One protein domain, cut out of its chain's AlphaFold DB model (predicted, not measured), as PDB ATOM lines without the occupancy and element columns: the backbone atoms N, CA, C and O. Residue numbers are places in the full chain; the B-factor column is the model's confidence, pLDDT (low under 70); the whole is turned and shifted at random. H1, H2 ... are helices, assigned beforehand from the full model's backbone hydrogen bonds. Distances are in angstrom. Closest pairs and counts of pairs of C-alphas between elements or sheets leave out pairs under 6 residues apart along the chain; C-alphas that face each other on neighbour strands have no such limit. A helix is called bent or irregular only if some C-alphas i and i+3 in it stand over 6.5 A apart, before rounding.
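What this domain is: This is residues 2 to 81 of the 249 residues of an uncharacterized protein of Ceriporiopsis subvermispora (strain B) (UniProt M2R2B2). Three helices, H1, H2 and H3, form an up-and-down bundle, their centres making a triangle, with H2 and H3 folded as a helical hairpin. H5 runs loosely over the side of the H2 and H3 pair away from H1, and the short H4 sits at the turn that leads from H3 back to H5. The printed part has 80 residues, with five named helices in the order H1, H2, H3, H4, H5 and no named strand; its class is all helix. It is compact, with a radius of gyration of the C-alphas of 12.0 A, and spans 32 by 26 by 17 A.

Where its parts are: H1, residues 4 to 20, is 24.5 A from first to last C-alpha and begins at C-alpha 4 at (-12.472, -48.120, 10.129). H3, residues 45 to 61, is equally one of the longest by residues and measures 24.4 A, ending at C-alpha 61 at (-0.568, -45.273, 33.304). H2, residues 29 to 41, measures 20.5 A and is irregular: C-alphas 38 and 41 are 7.4 A apart. H4 is residues 65 to 68. H5, residues 70 to 79, measures 14.1 A and ends at C-alpha 79 at (-16.720, -61.236, 27.573); it is neither bent nor irregular, but only just: C-alphas 72 and 75 are 6.5 A apart.

How they stand to each other: H3 is the hub, touching H1, H2 and H4. H1 and H3 touch at a shallow tilt of 18 degrees, the same way, with His 8 and Ile 47 their closest C-alphas at 5.8 A. H2 and H3, the hairpin, touch at a shallow tilt of 26 degrees, opposite ways; the closest C-alphas, of Lys 40 and Arg 48, are 5.7 A apart. H1 and H2 are close but not clearly touching, the closest C-alphas being those of Leu 11 and Ile 36 at 6.9 A; they run opposite ways at a steep tilt of 35.2 degrees, only just past shallow. H3, with residues 58 to 59 alone, and H4 only just touch, and only at the corner, with 3 pairs of C-alphas within 8 A; the closest are those of Ala 59 and Phe 65, at 5.8 A. H5 is close but not clearly touching to H2, where the C-alphas of Leu 37 and Ser 73 are the closest at 7.1 A. H5 is likewise close but not clearly touching to H3, with Ile 52 and Leu 77 the closest C-alphas, at 7.1 A. H4 and H5 meet only through their link. H1 is apart from H4 and H5. In H1 and H3 every O i to N i+4 pair is within hydrogen-bond range; in H2 6 of 9 are and in H5 4 of 6, while H4 is too short for such a pair.

The domain as a whole: The two C-alphas farthest apart, of Ala 3 and Thr 63, are 32.9 A apart. The printed part has no cut. No link is long: that of H1 to H2 is short, with 8 residues, and the others are tight. The mean pLDDT of the printed part is 84.2, and residue 81 is the one printed residue under 70.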
ATOM      1  N   ALA A   2     -17.324 -42.865   9.847       70.12
ATOM      2  CA  ALA A   2     -15.893 -42.751   9.543       70.12
ATOM      3  C   ALA A   2     -15.327 -44.109   9.095       70.12
ATOM      4  O   ALA A   2     -15.801 -45.150   9.555       70.12
ATOM      5  N   ALA A   3     -14.346 -44.093   8.190       84.25
ATOM      6  CA  ALA A   3     -13.692 -45.317   7.745       84.25
ATOM      7  C   ALA A   3     -13.015 -46.021   8.942       84.25
ATOM      8  O   ALA A   3     -12.458 -45.335   9.807       84.25
ATOM      9  N   PRO A   4     -13.039 -47.364   9.008       83.50
ATOM     10  CA  PRO A   4     -12.472 -48.120  10.129       83.50
ATOM     11  C   PRO A   4     -10.972 -47.843  10.318       83.50
ATOM     12  O   PRO A   4     -10.503 -47.760  11.451       83.50
ATOM     13  N   GLU A   5     -10.256 -47.587   9.222       87.62
ATOM     14  CA  GLU A   5      -8.849 -47.165   9.190       87.62
ATOM     15  C   GLU A   5      -8.603 -45.899  10.031       87.62
ATOM     16  O   GLU A   5      -7.650 -45.818  10.803       87.62
ATOM     17  N   ILE A   6      -9.503 -44.912   9.930       90.06
ATOM     18  CA  ILE A   6      -9.381 -43.614  10.611       90.06
ATOM     19  C   ILE A   6      -9.591 -43.794  12.115       90.06
ATOM     20  O   ILE A   6      -8.853 -43.238  12.928       90.06
ATOM     21  N   ILE A   7     -10.584 -44.602  12.493       89.19
ATOM     22  CA  ILE A   7     -10.868 -44.908  13.898       89.19
ATOM     23  C   ILE A   7      -9.682 -45.659  14.502       89.19
ATOM     24  O   ILE A   7      -9.201 -45.290  15.572       89.19
ATOM     25  N   HIS A   8      -9.166 -46.667  13.799       89.50
ATOM     26  CA  HIS A   8      -8.009 -47.425  14.252       89.50
ATOM     27  C   HIS A   8      -6.760 -46.542  14.396       89.50
ATOM     28  O   HIS A   8      -6.137 -46.560  15.455       89.50
ATOM     29  N   GLY A   9      -6.458 -45.697  13.404       91.56
ATOM     30  CA  GLY A   9      -5.351 -44.741  13.469       91.56
ATOM     31  C   GLY A   9      -5.478 -43.765  14.641       91.56
ATOM     32  O   GLY A   9      -4.508 -43.535  15.361       91.56
ATOM     33  N   SER A  10      -6.688 -43.261  14.912       92.06
ATOM     34  CA  SER A  10      -6.927 -42.404  16.079       92.06
ATOM     35  C   SER A  10      -6.666 -43.134  17.401       92.06
ATOM     36  O   SER A  10      -6.062 -42.564  18.305       92.06
ATOM     37  N   LEU A  11      -7.049 -44.410  17.515       92.06
ATOM     38  CA  LEU A  11      -6.792 -45.227  18.704       92.06
ATOM     39  C   LEU A  11      -5.295 -45.495  18.894       92.06
ATOM     40  O   LEU A  11      -4.801 -45.406  20.015       92.06
ATOM     41  N   LEU A  12      -4.563 -45.773  17.813       91.62
ATOM     42  CA  LEU A  12      -3.110 -45.946  17.864       91.62
ATOM     43  C   LEU A  12      -2.397 -44.658  18.288       91.62
ATOM     44  O   LEU A  12      -1.474 -44.716  19.095       91.62
ATOM     45  N   ALA A  13      -2.864 -43.493  17.833       91.75
ATOM     46  CA  ALA A  13      -2.317 -42.212  18.278       91.75
ATOM     47  C   ALA A  13      -2.488 -42.011  19.793       91.75
ATOM     48  O   ALA A  13      -1.543 -41.608  20.468       91.75
ATOM     49  N   HIS A  14      -3.657 -42.356  20.352       90.19
ATOM     50  CA  HIS A  14      -3.856 -42.336  21.807       90.19
ATOM     51  C   HIS A  14      -2.925 -43.318  22.521       90.19
ATOM     52  O   HIS A  14      -2.434 -43.015  23.605       90.19
ATOM     53  N   TRP A  15      -2.673 -44.486  21.926       89.88
ATOM     54  CA  TRP A  15      -1.795 -45.492  22.517       89.88
ATOM     55  C   TRP A  15      -0.362 -44.980  22.639       89.88
ATOM     56  O   TRP A  15       0.228 -45.033  23.718       89.88
ATOM     57  N   GLU A  16       0.160 -44.417  21.556       90.88
ATOM     58  CA  GLU A  16       1.512 -43.872  21.513       90.88
ATOM     59  C   GLU A  16       1.674 -42.691  22.476       90.88
ATOM     60  O   GLU A  16       2.673 -42.574  23.187       90.88
ATOM     61  N   LEU A  17       0.640 -41.854  22.574       90.75
ATOM     62  CA  LEU A  17       0.612 -40.730  23.499       90.75
ATOM     63  C   LEU A  17       0.570 -41.184  24.971       90.75
ATOM     64  O   LEU A  17       1.164 -40.536  25.824       90.75
ATOM     65  N   LEU A  18      -0.084 -42.304  25.289       87.88
ATOM     66  CA  LEU A  18      -0.079 -42.875  26.644       87.88
ATOM     67  C   LEU A  18       1.270 -43.508  27.010       87.88
ATOM     68  O   LEU A  18       1.651 -43.498  28.180       87.88
ATOM     69  N   LEU A  19       1.995 -44.053  26.030       86.75
ATOM     70  CA  LEU A  19       3.313 -44.658  26.242       86.75
ATOM     71  C   LEU A  19       4.421 -43.609  26.381       86.75
ATOM     72  O   LEU A  19       5.258 -43.716  27.277       86.75
ATOM     73  N   HIS A  20       4.420 -42.597  25.513       87.44
ATOM     74  CA  HIS A  20       5.523 -41.639  25.396       87.44
ATOM     75  C   HIS A  20       5.175 -40.223  25.864       87.44
ATOM     76  O   HIS A  20       6.072 -39.409  26.067       87.44
ATOM     77  N   GLY A  21       3.897 -39.911  26.086       79.56
ATOM     78  CA  GLY A  21       3.441 -38.565  26.454       79.56
ATOM     79  C   GLY A  21       3.740 -38.148  27.896       79.56
ATOM     80  O   GLY A  21       3.512 -36.994  28.255       79.56
ATOM     81  N   GLY A  22       4.263 -39.038  28.745       81.75
ATOM     82  CA  GLY A  22       4.693 -38.680  30.099       81.75
ATOM     83  C   GLY A  22       3.554 -38.058  30.907       81.75
ATOM     84  O   GLY A  22       2.531 -38.698  31.079       81.75
ATOM     85  N   MET A  23       3.696 -36.822  31.400       82.19
ATOM     86  CA  MET A  23       2.652 -36.136  32.187       82.19
ATOM     87  C   MET A  23       1.611 -35.374  31.355       82.19
ATOM     88  O   MET A  23       0.593 -34.972  31.913       82.19
ATOM     89  N   PHE A  24       1.825 -35.199  30.047       82.25
ATOM     90  CA  PHE A  24       0.919 -34.446  29.167       82.25
ATOM     91  C   PHE A  24      -0.503 -35.026  29.158       82.25
ATOM     92  O   PHE A  24      -1.488 -34.300  29.099       82.25
ATOM     93  N   MET A  25      -0.612 -36.351  29.278       82.88
ATOM     94  CA  MET A  25      -1.891 -37.057  29.244       82.88
ATOM     95  C   MET A  25      -2.693 -36.973  30.544       82.88
ATOM     96  O   MET A  25      -3.857 -37.355  30.534       82.88
ATOM     97  N   LYS A  26      -2.127 -36.480  31.654       82.94
ATOM     98  CA  LYS A  26      -2.821 -36.502  32.953       82.94
ATOM     99  C   LYS A  26      -4.062 -35.612  32.986       82.94
ATOM    100  O   LYS A  26      -5.073 -36.025  33.542       82.94
ATOM    101  N   GLU A  27      -3.999 -34.430  32.381       84.06
ATOM    102  CA  GLU A  27      -5.105 -33.459  32.402       84.06
ATOM    103  C   GLU A  27      -6.308 -33.930  31.570       84.06
ATOM    104  O   GLU A  27      -7.448 -33.761  31.986       84.06
ATOM    105  N   GLY A  28      -6.054 -34.586  30.432       84.25
ATOM    106  CA  GLY A  28      -7.086 -35.129  29.538       84.25
ATOM    107  C   GLY A  28      -7.363 -36.625  29.713       84.25
ATOM    108  O   GLY A  28      -8.064 -37.212  28.889       84.25
ATOM    109  N   PHE A  29      -6.804 -37.269  30.743       87.81
ATOM    110  CA  PHE A  29      -6.805 -38.731  30.870       87.81
ATOM    111  C   PHE A  29      -8.219 -39.321  30.901       87.81
ATOM    112  O   PHE A  29      -8.504 -40.296  30.206       87.81
ATOM    113  N   LEU A  30      -9.111 -38.730  31.700       86.81
ATOM    114  CA  LEU A  30     -10.481 -39.221  31.862       86.81
ATOM    115  C   LEU A  30     -11.288 -39.082  30.565       86.81
ATOM    116  O   LEU A  30     -12.025 -39.997  30.192       86.81
ATOM    117  N   ASP A  31     -11.112 -37.981  29.839       89.00
ATOM    118  CA  ASP A  31     -11.794 -37.747  28.565       89.00
ATOM    119  C   ASP A  31     -11.284 -38.693  27.478       89.00
ATOM    120  O   ASP A  31     -12.079 -39.348  26.794       89.00
ATOM    121  N   ALA A  32      -9.964 -38.867  27.391       89.12
ATOM    122  CA  ALA A  32      -9.346 -39.834  26.494       89.12
ATOM    123  C   ALA A  32      -9.801 -41.269  26.801       89.12
ATOM    124  O   ALA A  32     -10.192 -42.011  25.895       89.12
ATOM    125  N   ALA A  33      -9.817 -41.663  28.078       88.62
ATOM    126  CA  ALA A  33     -10.297 -42.973  28.505       88.62
ATOM    127  C   ALA A  33     -11.769 -43.185  28.118       88.62
ATOM    128  O   ALA A  33     -12.128 -44.248  27.601       88.62
ATOM    129  N   ASN A  34     -12.623 -42.173  28.290       88.88
ATOM    130  CA  ASN A  34     -14.020 -42.223  27.858       88.88
ATOM    131  C   ASN A  34     -14.159 -42.392  26.339       88.88
ATOM    132  O   ASN A  34     -14.955 -43.223  25.886       88.88
ATOM    133  N   GLN A  35     -13.370 -41.657  25.552       89.44
ATOM    134  CA  GLN A  35     -13.388 -41.737  24.092       89.44
ATOM    135  C   GLN A  35     -12.926 -43.113  23.587       89.44
ATOM    136  O   GLN A  35     -13.577 -43.717  22.727       89.44
ATOM    137  N   ILE A  36     -11.863 -43.663  24.178       90.00
ATOM    138  CA  ILE A  36     -11.364 -45.011  23.876       90.00
ATOM    139  C   ILE A  36     -12.431 -46.063  24.219       90.00
ATOM    140  O   ILE A  36     -12.745 -46.932  23.401       90.00
ATOM    141  N   LEU A  37     -13.046 -45.966  25.402       87.88
ATOM    142  CA  LEU A  37     -14.067 -46.916  25.860       87.88
ATOM    143  C   LEU A  37     -15.375 -46.836  25.068       87.88
ATOM    144  O   LEU A  37     -16.108 -47.827  25.020       87.88
ATOM    145  N   SER A  38     -15.666 -45.705  24.424       87.88
ATOM    146  CA  SER A  38     -16.791 -45.577  23.490       87.88
ATOM    147  C   SER A  38     -16.654 -46.545  22.306       87.88
ATOM    148  O   SER A  38     -17.622 -47.177  21.882       87.88
ATOM    149  N   SER A  39     -15.420 -46.776  21.848       83.12
ATOM    150  CA  SER A  39     -15.116 -47.624  20.686       83.12
ATOM    151  C   SER A  39     -15.087 -49.131  20.994       83.12
ATOM    152  O   SER A  39     -14.796 -49.943  20.115       83.12
ATOM    153  N   LYS A  40     -15.425 -49.556  22.222       80.94
ATOM    154  CA  LYS A  40     -15.334 -50.967  22.649       80.94
ATOM    155  C   LYS A  40     -16.286 -51.922  21.912       80.94
ATOM    156  O   LYS A  40     -15.981 -53.100  21.752       80.94
ATOM    157  N   VAL A  41     -17.443 -51.441  21.448       81.19
ATOM    158  CA  VAL A  41     -18.458 -52.270  20.755       81.19
ATOM    159  C   VAL A  41     -18.351 -52.136  19.229       81.19
ATOM    160  O   VAL A  41     -19.305 -52.398  18.502       81.19
ATOM    161  N   HIS A  42     -17.186 -51.731  18.711       85.75
ATOM    162  CA  HIS A  42     -17.001 -51.611  17.267       85.75
ATOM    163  C   HIS A  42     -17.201 -52.959  16.552       85.75
ATOM    164  O   HIS A  42     -16.958 -54.032  17.118       85.75
ATOM    165  N   ARG A  43     -17.656 -52.908  15.294       83.88
ATOM    166  CA  ARG A  43     -17.928 -54.107  14.482       83.88
ATOM    167  C   ARG A  43     -16.643 -54.891  14.193       83.88
ATOM    168  O   ARG A  43     -16.639 -56.117  14.335       83.88
ATOM    169  N   ASP A  44     -15.555 -54.182  13.904       85.56
ATOM    170  CA  ASP A  44     -14.258 -54.767  13.549       85.56
ATOM    171  C   ASP A  44     -13.502 -55.364  14.735       85.56
ATOM    172  O   ASP A  44     -13.332 -54.752  15.792       85.56
ATOM    173  N   ALA A  45     -12.986 -56.576  14.533       82.62
ATOM    174  CA  ALA A  45     -12.222 -57.293  15.546       82.62
ATOM    175  C   ALA A  45     -10.862 -56.651  15.856       82.62
ATOM    176  O   ALA A  45     -10.413 -56.771  16.997       82.62
ATOM    177  N   LEU A  46     -10.235 -55.993  14.873       85.00
ATOM    178  CA  LEU A  46      -8.955 -55.297  15.036       85.00
ATOM    179  C   LEU A  46      -9.095 -54.129  16.013       85.00
ATOM    180  O   LEU A  46      -8.418 -54.109  17.034       85.00
ATOM    181  N   ILE A  47     -10.071 -53.249  15.776       87.31
ATOM    182  CA  ILE A  47     -10.372 -52.106  16.649       87.31
ATOM    183  C   ILE A  47     -10.649 -52.572  18.081       87.31
ATOM    184  O   ILE A  47     -10.084 -52.032  19.028       87.31
ATOM    185  N   ARG A  48     -11.449 -53.632  18.256       85.94
ATOM    186  CA  ARG A  48     -11.710 -54.201  19.589       85.94
ATOM    187  C   ARG A  48     -10.442 -54.710  20.280       85.94
ATOM    188  O   ARG A  48     -10.284 -54.487  21.475       85.94
ATOM    189  N   ASN A  49      -9.536 -55.366  19.553       84.25
ATOM    190  CA  ASN A  49      -8.254 -55.810  20.112       84.25
ATOM    191  C   ASN A  49      -7.382 -54.631  20.542       84.25
ATOM    192  O   ASN A  49      -6.810 -54.663  21.628       84.25
ATOM    193  N   THR A  50      -7.317 -53.582  19.727       87.50
ATOM    194  CA  THR A  50      -6.577 -52.362  20.062       87.50
ATOM    195  C   THR A  50      -7.152 -51.689  21.301       87.50
ATOM    196  O   THR A  50      -6.392 -51.303  22.181       87.50
ATOM    197  N   VAL A  51      -8.482 -51.621  21.425       88.94
ATOM    198  CA  VAL A  51      -9.149 -51.096  22.627       88.94
ATOM    199  C   VAL A  51      -8.785 -51.920  23.864       88.94
ATOM    200  O   VAL A  51      -8.523 -51.339  24.912       88.94
ATOM    201  N   ILE A  52      -8.711 -53.253  23.761       85.81
ATOM    202  CA  ILE A  52      -8.259 -54.100  24.877       85.81
ATOM    203  C   ILE A  52      -6.839 -53.714  25.294       85.81
ATOM    204  O   ILE A  52      -6.625 -53.459  26.474       85.81
ATOM    205  N   THR A  53      -5.895 -53.618  24.354       85.69
ATOM    206  CA  THR A  53      -4.507 -53.222  24.650       85.69
ATOM    207  C   THR A  53      -4.423 -51.820  25.254       85.69
ATOM    208  O   THR A  53      -3.703 -51.621  26.231       85.69
ATOM    209  N   LEU A  54      -5.208 -50.872  24.741       87.94
ATOM    210  CA  LEU A  54      -5.308 -49.511  25.268       87.94
ATOM    211  C   LEU A  54      -5.826 -49.476  26.705       87.94
ATOM    212  O   LEU A  54      -5.278 -48.756  27.530       87.94
ATOM    213  N   ILE A  55      -6.838 -50.283  27.039       86.56
ATOM    214  CA  ILE A  55      -7.333 -50.398  28.420       86.56
ATOM    215  C   ILE A  55      -6.206 -50.836  29.367       86.56
ATOM    216  O   ILE A  55      -6.142 -50.365  30.501       86.56
ATOM    217  N   LEU A  56      -5.277 -51.681  28.907       83.12
ATOM    218  CA  LEU A  56      -4.099 -52.064  29.697       83.12
ATOM    219  C   LEU A  56      -3.153 -50.905  29.923       83.12
ATOM    220  O   LEU A  56      -2.634 -50.748  31.025       83.12
ATOM    221  N   THR A  57      -2.914 -50.124  28.874       86.00
ATOM    222  CA  THR A  57      -2.006 -48.982  28.944       86.00
ATOM    223  C   THR A  57      -2.591 -47.915  29.858       86.00
ATOM    224  O   THR A  57      -1.876 -47.400  30.705       86.00
ATOM    225  N   LEU A  58      -3.903 -47.673  29.776       86.12
ATOM    226  CA  LEU A  58      -4.635 -46.776  30.671       86.12
ATOM    227  C   LEU A  58      -4.546 -47.227  32.134       86.12
ATOM    228  O   LEU A  58      -4.225 -46.419  32.999       86.12
ATOM    229  N   ALA A  59      -4.784 -48.514  32.407       83.81
ATOM    230  CA  ALA A  59      -4.695 -49.055  33.761       83.81
ATOM    231  C   ALA A  59      -3.266 -48.997  34.329       83.81
ATOM    232  O   ALA A  59      -3.097 -48.814  35.528       83.81
ATOM    233  N   ALA A  60      -2.243 -49.165  33.485       82.94
ATOM    234  CA  ALA A  60      -0.841 -49.070  33.892       82.94
ATOM    235  C   ALA A  60      -0.351 -47.619  34.048       82.94
ATOM    236  O   ALA A  60       0.584 -47.380  34.808       82.94
ATOM    237  N   TYR A  61      -0.956 -46.680  33.320       85.19
ATOM    238  CA  TYR A  61      -0.568 -45.273  33.304       85.19
ATOM    239  C   TYR A  61      -1.017 -44.531  34.564       85.19
ATOM    240  O   TYR A  61      -0.220 -43.796  35.149       85.19
ATOM    241  N   ASP A  62      -2.263 -44.735  35.005       84.12
ATOM    242  CA  ASP A  62      -2.762 -44.092  36.218       84.12
ATOM    243  C   ASP A  62      -3.741 -44.951  37.030       84.12
ATOM    244  O   ASP A  62      -4.569 -45.699  36.506       84.12
ATOM    245  N   THR A  63      -3.673 -44.780  38.350       80.56
ATOM    246  CA  THR A  63      -4.513 -45.507  39.313       80.56
ATOM    247  C   THR A  63      -5.957 -45.007  39.352       80.56
ATOM    248  O   THR A  63      -6.849 -45.791  39.670       80.56
ATOM    249  N   SER A  64      -6.238 -43.766  38.931       80.50
ATOM    250  CA  SER A  64      -7.607 -43.209  38.894       80.50
ATOM    251  C   SER A  64      -8.543 -43.984  37.958       80.50
ATOM    252  O   SER A  64      -9.770 -43.912  38.076       80.50
ATOM    253  N   PHE A  65      -7.976 -44.769  37.034       80.69
ATOM    254  CA  PHE A  65      -8.730 -45.655  36.154       80.69
ATOM    255  C   PHE A  65      -9.573 -46.687  36.925       80.69
ATOM    256  O   PHE A  65     -10.680 -47.025  36.481       80.69
ATOM    257  N   SER A  66      -9.090 -47.177  38.078       75.94
ATOM    258  CA  SER A  66      -9.792 -48.203  38.861       75.94
ATOM    259  C   SER A  66     -11.143 -47.712  39.389       75.94
ATOM    260  O   SER A  66     -12.118 -48.463  39.357       75.94
ATOM    261  N   GLY A  67     -11.227 -46.439  39.786       77.19
ATOM    262  CA  GLY A  67     -12.434 -45.847  40.363       77.19
ATOM    263  C   GLY A  67     -13.544 -45.565  39.347       77.19
ATOM    264  O   GLY A  67     -14.710 -45.852  39.612       77.19
ATOM    265  N   HIS A  68     -13.207 -45.033  38.168       78.31
ATOM    266  CA  HIS A  68     -14.212 -44.505  37.230       78.31
ATOM    267  C   HIS A  68     -14.532 -45.423  36.047       78.31
ATOM    268  O   HIS A  68     -15.660 -45.443  35.546       78.31
ATOM    269  N   HIS A  69     -13.549 -46.185  35.564       79.38
ATOM    270  CA  HIS A  69     -13.635 -46.831  34.252       79.38
ATOM    271  C   HIS A  69     -13.490 -48.349  34.300       79.38
ATOM    272  O   HIS A  69     -13.918 -49.037  33.363       79.38
ATOM    273  N   LEU A  70     -12.976 -48.902  35.400       79.00
ATOM    274  CA  LEU A  70     -12.802 -50.342  35.553       79.00
ATOM    275  C   LEU A  70     -14.126 -51.094  35.502       79.00
ATOM    276  O   LEU A  70     -14.231 -52.050  34.747       79.00
ATOM    277  N   HIS A  71     -15.163 -50.652  36.215       79.81
ATOM    278  CA  HIS A  71     -16.458 -51.345  36.192       79.81
ATOM    279  C   HIS A  71     -17.100 -51.360  34.788       79.81
ATOM    280  O   HIS A  71     -17.763 -52.316  34.395       79.81
ATOM    281  N   ARG A  72     -16.867 -50.313  33.987       80.94
ATOM    282  CA  ARG A  72     -17.416 -50.186  32.626       80.94
ATOM    283  C   ARG A  72     -16.630 -50.986  31.581       80.94
ATOM    284  O   ARG A  72     -17.190 -51.355  30.539       80.94
ATOM    285  N   SER A  73     -15.339 -51.198  31.825       76.25
ATOM    286  CA  SER A  73     -14.414 -51.923  30.945       76.25
ATOM    287  C   SER A  73     -14.300 -53.408  31.306       76.25
ATOM    288  O   SER A  73     -14.149 -54.235  30.408       76.25
ATOM    289  N   SER A  74     -14.476 -53.761  32.582       74.75
ATOM    290  CA  SER A  74     -14.404 -55.122  33.120       74.75
ATOM    291  C   SER A  74     -15.352 -56.082  32.413       74.75
ATOM    292  O   SER A  74     -14.913 -57.124  31.942       74.75
ATOM    293  N   GLY A  75     -16.626 -55.715  32.251       77.62
ATOM    294  CA  GLY A  75     -17.603 -56.561  31.556       77.62
ATOM    295  C   GLY A  75     -17.210 -56.858  30.104       77.62
ATOM    296  O   GLY A  75     -17.427 -57.963  29.612       77.62
ATOM    297  N   HIS A  76     -16.565 -55.903  29.425       78.06
ATOM    298  CA  HIS A  76     -16.095 -56.097  28.053       78.06
ATOM    299  C   HIS A  76     -14.836 -56.975  27.982       78.06
ATOM    300  O   HIS A  76     -14.737 -57.832  27.107       78.06
ATOM    301  N   LEU A  77     -13.903 -56.788  28.922       77.00
ATOM    302  CA  LEU A  77     -12.717 -57.632  29.082       77.00
ATOM    303  C   LEU A  77     -13.104 -59.091  29.363       77.00
ATOM    304  O   LEU A  77     -12.596 -59.995  28.703       77.00
ATOM    305  N   LEU A  78     -14.042 -59.312  30.291       77.50
ATOM    306  CA  LEU A  78     -14.518 -60.646  30.668       77.50
ATOM    307  C   LEU A  78     -15.199 -61.363  29.498       77.50
ATOM    308  O   LEU A  78     -14.887 -62.517  29.219       77.50
ATOM    309  N   ALA A  79     -16.047 -60.663  28.740       76.50
ATOM    310  CA  ALA A  79     -16.720 -61.236  27.573       76.50
ATOM    311  C   ALA A  79     -15.750 -61.737  26.484       76.50
ATOM    312  O   ALA A  79     -16.116 -62.589  25.677       76.50
ATOM    313  N   ARG A  80     -14.515 -61.220  26.441       71.88
ATOM    314  CA  ARG A  80     -13.501 -61.581  25.436       71.88
ATOM    315  C   ARG A  80     -12.453 -62.578  25.926       71.88
ATOM    316  O   ARG A  80     -11.625 -63.007  25.123       71.88
ATOM    317  N   LEU A  81     -12.516 -62.999  27.190       69.62
ATOM    318  CA  LEU A  81     -11.604 -64.002  27.751       69.62
ATOM    319  C   LEU A  81     -11.705 -65.370  27.081       69.62
ATOM    320  O   LEU A  81     -10.696 -66.056  26.957       69.62
TER     321      LEU A  81